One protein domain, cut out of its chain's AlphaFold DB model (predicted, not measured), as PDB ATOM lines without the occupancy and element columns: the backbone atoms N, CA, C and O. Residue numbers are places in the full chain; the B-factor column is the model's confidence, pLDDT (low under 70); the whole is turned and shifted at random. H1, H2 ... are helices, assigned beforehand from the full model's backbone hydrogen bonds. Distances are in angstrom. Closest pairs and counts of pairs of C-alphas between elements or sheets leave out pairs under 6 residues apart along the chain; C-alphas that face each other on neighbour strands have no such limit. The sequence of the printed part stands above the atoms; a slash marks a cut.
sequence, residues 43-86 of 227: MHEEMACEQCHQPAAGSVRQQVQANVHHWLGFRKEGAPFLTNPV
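This is residues 43 to 86 of the 227 residues of the protein "Cytochrom_c3_2 domain-containing protein" of bacterium TMED181 (UniProt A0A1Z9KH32). There is little regular structure here: a loose, rod-like run of chain has helix H2 at one end and the tiny helix H1 toward the other, where residues 43 to 48 stick out. After H2, residues 72 to 86, with no named element, fold back past H2 toward H1. The printed part has 44 residues, with H1 then H2 and no named strand; its class is all helix, with 16 residues in named elements. It is loose, with a radius of gyration of the C-alphas of 13.1 A and spans of 41 by 18 by 11 A.

H1, residues 49 to 52, and H2, residues 60 to 71, are apart, joined by a short link of 7 residues. In H2 every O i to N i+4 pair is within hydrogen-bond range; H1 is too short for such a pair.

Find C-alpha 49 at (-34.195, 42.957, -90.165), where H1 begins its 5.8 A. Go on to C-alpha 60 at (-18.124, 35.213, -86.700); from there H2 runs 16.4 A to C-alpha 71 at (-21.024, 26.297, -73.238).

The C-alphas farthest apart, of Glu 46 and Phe 74, are 41.0 A apart. The printed part has no cut. Look for pLDDT under 70 at residues 43 and 45.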
ATOM      1  N   MET A  43     -46.933  46.968 -88.840       64.12
ATOM      2  CA  MET A  43     -46.173  48.035 -88.148       64.12
ATOM      3  C   MET A  43     -44.889  48.510 -88.865       64.12
ATOM      4  O   MET A  43     -44.613  49.707 -88.865       64.12
ATOM      5  N   HIS A  44     -44.130  47.609 -89.484       77.44
ATOM      6  CA  HIS A  44     -42.841  47.788 -90.169       77.44
ATOM      7  C   HIS A  44     -42.681  46.791 -91.346       77.44
ATOM      8  O   HIS A  44     -41.562  46.393 -91.671       77.44
ATOM      9  N   GLU A  45     -43.777  46.409 -92.018       66.44
ATOM     10  CA  GLU A  45     -43.840  45.405 -93.108       66.44
ATOM     11  C   GLU A  45     -42.772  45.590 -94.216       66.44
ATOM     12  O   GLU A  45     -42.342  44.627 -94.854       66.44
ATOM     13  N   GLU A  46     -42.306  46.822 -94.438       71.69
ATOM     14  CA  GLU A  46     -41.309  47.163 -95.462       71.69
ATOM     15  C   GLU A  46     -39.862  47.267 -94.932       71.69
ATOM     16  O   GLU A  46     -38.933  47.494 -95.714       71.69
ATOM     17  N   MET A  47     -39.634  47.088 -93.627       77.06
ATOM     18  CA  MET A  47     -38.309  47.216 -93.011       77.06
ATOM     19  C   MET A  47     -37.516  45.905 -93.057       77.06
ATOM     20  O   MET A  47     -38.017  44.818 -92.773       77.06
ATOM     21  N   ALA A  48     -36.225  46.016 -93.377       79.19
ATOM     22  CA  ALA A  48     -35.292  44.891 -93.308       79.19
ATOM     23  C   ALA A  48     -34.884  44.600 -91.855       79.19
ATOM     24  O   ALA A  48     -34.782  45.521 -91.039       79.19
ATOM     25  N   CYS A  49     -34.558  43.343 -91.532       80.06
ATOM     26  CA  CYS A  49     -34.195  42.957 -90.165       80.06
ATOM     27  C   CYS A  49     -32.987  43.747 -89.638       80.06
ATOM     28  O   CYS A  49     -32.941  44.089 -88.457       80.06
ATOM     29  N   GLU A  50     -32.026  44.068 -90.510       80.75
ATOM     30  CA  GLU A  50     -30.809  44.818 -90.167       80.75
ATOM     31  C   GLU A  50     -31.060  46.272 -89.737       80.75
ATOM     32  O   GLU A  50     -30.201  46.880 -89.097       80.75
ATOM     33  N   GLN A  51     -32.242  46.829 -90.026       82.06
ATOM     34  CA  GLN A  51     -32.602  48.175 -89.573       82.06
ATOM     35  C   GLN A  51     -32.782  48.218 -88.045       82.06
ATOM     36  O   GLN A  51     -32.403  49.193 -87.392       82.06
ATOM     37  N   CYS A  52     -33.256  47.119 -87.454       84.25
ATOM     38  CA  CYS A  52     -33.373  46.957 -86.004       84.25
ATOM     39  C   CYS A  52     -32.179  46.182 -85.429       84.25
ATOM     40  O   CYS A  52     -31.541  46.625 -84.474       84.25
ATOM     41  N   HIS A  53     -31.830  45.051 -86.041       87.12
ATOM     42  CA  HIS A  53     -30.786  44.144 -85.577       87.12
ATOM     43  C   HIS A  53     -29.396  44.564 -86.055       87.12
ATOM     44  O   HIS A  53     -28.891  44.093 -87.075       87.12
ATOM     45  N   GLN A  54     -28.742  45.410 -85.262       86.56
ATOM     46  CA  GLN A  54     -27.385  45.864 -85.556       86.56
ATOM     47  C   GLN A  54     -26.369  44.711 -85.521       86.56
ATOM     48  O   GLN A  54     -26.523  43.782 -84.720       86.56
ATOM     49  N   PRO A  55     -25.294  44.754 -86.331       89.19
ATOM     50  CA  PRO A  55     -24.260  43.725 -86.319       89.19
ATOM     51  C   PRO A  55     -23.660  43.493 -84.926       89.19
ATOM     52  O   PRO A  55     -23.291  44.429 -84.214       89.19
ATOM     53  N   ALA A  56     -23.516  42.223 -84.550       91.06
ATOM     54  CA  ALA A  56     -22.871  41.842 -83.302       91.06
ATOM     55  C   ALA A  56     -21.371  42.151 -83.341       91.06
ATOM     56  O   ALA A  56     -20.699  41.978 -84.362       91.06
ATOM     57  N   ALA A  57     -20.817  42.547 -82.196       91.88
ATOM     58  CA  ALA A  57     -19.396  42.845 -82.092       91.88
ATOM     59  C   ALA A  57     -18.515  41.608 -82.371       91.88
ATOM     60  O   ALA A  57     -18.816  40.478 -81.973       91.88
ATOM     61  N   GLY A  58     -17.366  41.843 -83.008       93.94
ATOM     62  CA  GLY A  58     -16.386  40.808 -83.334       93.94
ATOM     63  C   GLY A  58     -16.723  39.997 -84.589       93.94
ATOM     64  O   GLY A  58     -17.819  40.037 -85.130       93.94
ATOM     65  N   SER A  59     -15.739  39.247 -85.077       94.19
ATOM     66  CA  SER A  59     -15.919  38.340 -86.215       94.19
ATOM     67  C   SER A  59     -16.771  37.123 -85.848       94.19
ATOM     68  O   SER A  59     -16.757  36.670 -84.704       94.19
ATOM     69  N   VAL A  60     -17.398  36.493 -86.849       92.25
ATOM     70  CA  VAL A  60     -18.124  35.213 -86.700       92.25
ATOM     71  C   VAL A  60     -17.289  34.173 -85.944       92.25
ATOM     72  O   VAL A  60     -17.784  33.501 -85.043       92.25
ATOM     73  N   ARG A  61     -15.986  34.075 -86.244       95.00
ATOM     74  CA  ARG A  61     -15.072  33.172 -85.530       95.00
ATOM     75  C   ARG A  61     -15.003  33.492 -84.034       95.00
ATOM     76  O   ARG A  61     -15.039  32.569 -83.228       95.00
ATOM     77  N   GLN A  62     -14.882  34.768 -83.671       96.25
ATOM     78  CA  GLN A  62     -14.817  35.201 -82.273       96.25
ATOM     79  C   GLN A  62     -16.145  34.961 -81.548       96.25
ATOM     80  O   GLN A  62     -16.125  34.477 -80.420       96.25
ATOM     81  N   GLN A  63     -17.279  35.224 -82.201       95.75
ATOM     82  CA  GLN A  63     -18.612  34.961 -81.647       95.75
ATOM     83  C   GLN A  63     -18.813  33.460 -81.379       95.75
ATOM     84  O   GLN A  63     -19.185  33.067 -80.274       95.75
ATOM     85  N   VAL A  64     -18.458  32.596 -82.341       96.31
ATOM     86  CA  VAL A  64     -18.492  31.132 -82.166       96.31
ATOM     87  C   VAL A  64     -17.572  30.692 -81.026       96.31
ATOM     88  O   VAL A  64     -17.990  29.921 -80.166       96.31
ATOM     89  N   GLN A  65     -16.334  31.193 -80.975       97.56
ATOM     90  CA  GLN A  65     -15.397  30.875 -79.892       97.56
ATOM     91  C   GLN A  65     -15.937  31.295 -78.520       97.56
ATOM     92  O   GLN A  65     -15.845  30.522 -77.566       97.56
ATOM     93  N   ALA A  66     -16.533  32.484 -78.419       97.00
ATOM     94  CA  ALA A  66     -17.142  32.971 -77.188       97.00
ATOM     95  C   ALA A  66     -18.311  32.080 -76.742       97.00
ATOM     96  O   ALA A  66     -18.386  31.727 -75.566       97.00
ATOM     97  N   ASN A  67     -19.161  31.643 -77.673       97.19
ATOM     98  CA  ASN A  67     -20.277  30.743 -77.377       97.19
ATOM     99  C   ASN A  67     -19.823  29.329 -76.990       97.19
ATOM    100  O   ASN A  67     -20.368  28.754 -76.051       97.19
ATOM    101  N   VAL A  68     -18.764  28.796 -77.610       97.69
ATOM    102  CA  VAL A  68     -18.135  27.538 -77.168       97.69
ATOM    103  C   VAL A  68     -17.566  27.682 -75.755       97.69
ATOM    104  O   VAL A  68     -17.756  26.801 -74.923       97.69
ATOM    105  N   HIS A  69     -16.896  28.796 -75.451       97.94
ATOM    106  CA  HIS A  69     -16.373  29.048 -74.107       97.94
ATOM    107  C   HIS A  69     -17.489  29.181 -73.065       97.94
ATOM    108  O   HIS A  69     -17.328  28.685 -71.955       97.94
ATOM    109  N   HIS A  70     -18.610  29.819 -73.405       97.62
ATOM    110  CA  HIS A  70     -19.783  29.865 -72.533       97.62
ATOM    111  C   HIS A  70     -20.354  28.466 -72.283       97.62
ATOM    112  O   HIS A  70     -20.534  28.081 -71.132       97.62
ATOM    113  N   TRP A  71     -20.536  27.672 -73.341       97.50
ATOM    114  CA  TRP A  71     -21.024  26.297 -73.238       97.50
ATOM    115  C   TRP A  71     -20.116  25.397 -72.380       97.50
ATOM    116  O   TRP A  71     -20.605  24.581 -71.606       97.50
ATOM    117  N   LEU A  72     -18.795  25.589 -72.455       97.94
ATOM    118  CA  LEU A  72     -17.810  24.892 -71.615       97.94
ATOM    119  C   LEU A  72     -17.688  25.463 -70.187       97.94
ATOM    120  O   LEU A  72     -16.857  24.992 -69.413       97.94
ATOM    121  N   GLY A  73     -18.467  26.488 -69.829       97.44
ATOM    122  CA  GLY A  73     -18.431  27.127 -68.508       97.44
ATOM    123  C   GLY A  73     -17.242  28.068 -68.280       97.44
ATOM    124  O   GLY A  73     -17.060  28.575 -67.176       97.44
ATOM    125  N   PHE A  74     -16.441  28.353 -69.309       97.81
ATOM    126  CA  PHE A  74     -15.341  29.324 -69.242       97.81
ATOM    127  C   PHE A  74     -15.814  30.780 -69.346       97.81
ATOM    128  O   PHE A  74     -15.026  31.702 -69.133       97.81
ATOM    129  N   ARG A  75     -17.091  31.006 -69.675       96.56
ATOM    130  CA  ARG A  75     -17.745  32.319 -69.636       96.56
ATOM    131  C   ARG A  75     -19.108  32.208 -68.972       96.56
ATOM    132  O   ARG A  75     -19.853  31.269 -69.240       96.56
ATOM    133  N   LYS A  76     -19.448  33.219 -68.171       96.19
ATOM    134  CA  LYS A  76     -20.762  33.321 -67.524       96.19
ATOM    135  C   LYS A  76     -21.894  33.469 -68.543       96.19
ATOM    136  O   LYS A  76     -22.948  32.879 -68.354       96.19
ATOM    137  N   GLU A  77     -21.646  34.210 -69.620       94.50
ATOM    138  CA  GLU A  77     -22.635  34.554 -70.644       94.50
ATOM    139  C   GLU A  77     -22.094  34.276 -72.052       94.50
ATOM    140  O   GLU A  77     -20.881  34.378 -72.312       94.50
ATOM    141  N   GLY A  78     -23.015  33.921 -72.950       94.00
ATOM    142  CA  GLY A  78     -22.767  33.805 -74.384       94.00
ATOM    143  C   GLY A  78     -22.476  35.158 -75.035       94.00
ATOM    144  O   GLY A  78     -22.540  36.210 -74.405       94.00
ATOM    145  N   ALA A  79     -22.119  35.119 -76.312       94.06
ATOM    146  CA  ALA A  79     -22.028  36.291 -77.169       94.06
ATOM    147  C   ALA A  79     -23.181  36.271 -78.187       94.06
ATOM    148  O   ALA A  79     -23.505  35.193 -78.701       94.06
ATOM    149  N   PRO A  80     -23.753  37.439 -78.528       92.88
ATOM    150  CA  PRO A  80     -24.647  37.557 -79.674       92.88
ATOM    151  C   PRO A  80     -23.997  36.988 -80.944       92.88
ATOM    152  O   PRO A  80     -22.771  37.039 -81.107       92.88
ATOM    153  N   PHE A  81     -24.810  36.406 -81.824       90.50
ATOM    154  CA  PHE A  81     -24.345  35.769 -83.053       90.50
ATOM    155  C   PHE A  81     -24.931  36.487 -84.262       90.50
ATOM    156  O   PHE A  81     -26.147  36.580 -84.386       90.50
ATOM    157  N   LEU A  82     -24.056  36.952 -85.156       88.75
ATOM    158  CA  LEU A  82     -24.339  37.795 -86.325       88.75
ATOM    159  C   LEU A  82     -24.888  39.185 -85.984       88.75
ATOM    160  O   LEU A  82     -24.289  40.171 -86.407       88.75
ATOM    161  N   THR A  83     -25.945  39.275 -85.185       89.12
ATOM    162  CA  THR A  83     -26.585  40.529 -84.778       89.12
ATOM    163  C   THR A  83     -26.743  40.616 -83.264       89.12
ATOM    164  O   THR A  83     -26.742  39.608 -82.551       89.12
ATOM    165  N   ASN A  84     -26.816  41.843 -82.755       89.69
ATOM    166  CA  ASN A  84     -27.170  42.110 -81.372       89.69
ATOM    167  C   ASN A  84     -28.681  41.907 -81.164       89.69
ATOM    168  O   ASN A  84     -29.473  42.093 -82.099       89.69
ATOM    169  N   PRO A  85     -29.097  41.527 -79.943       89.06
ATOM    170  CA  PRO A  85     -30.494  41.659 -79.554       89.06
ATOM    171  C   PRO A  85     -30.909  43.134 -79.623       89.06
ATOM    172  O   PRO A  85     -30.108  44.004 -79.290       89.06
ATOM    173  N   VAL A  86     -32.150  43.379 -80.048       89.56
ATOM    174  CA  VAL A  86     -32.745  44.721 -80.085       89.56
ATOM    175  C   VAL A  86     -33.020  45.189 -78.661       89.56
ATOM    176  O   VAL A  86     -33.589  44.442 -77.861       89.56
TER     177      VAL A  86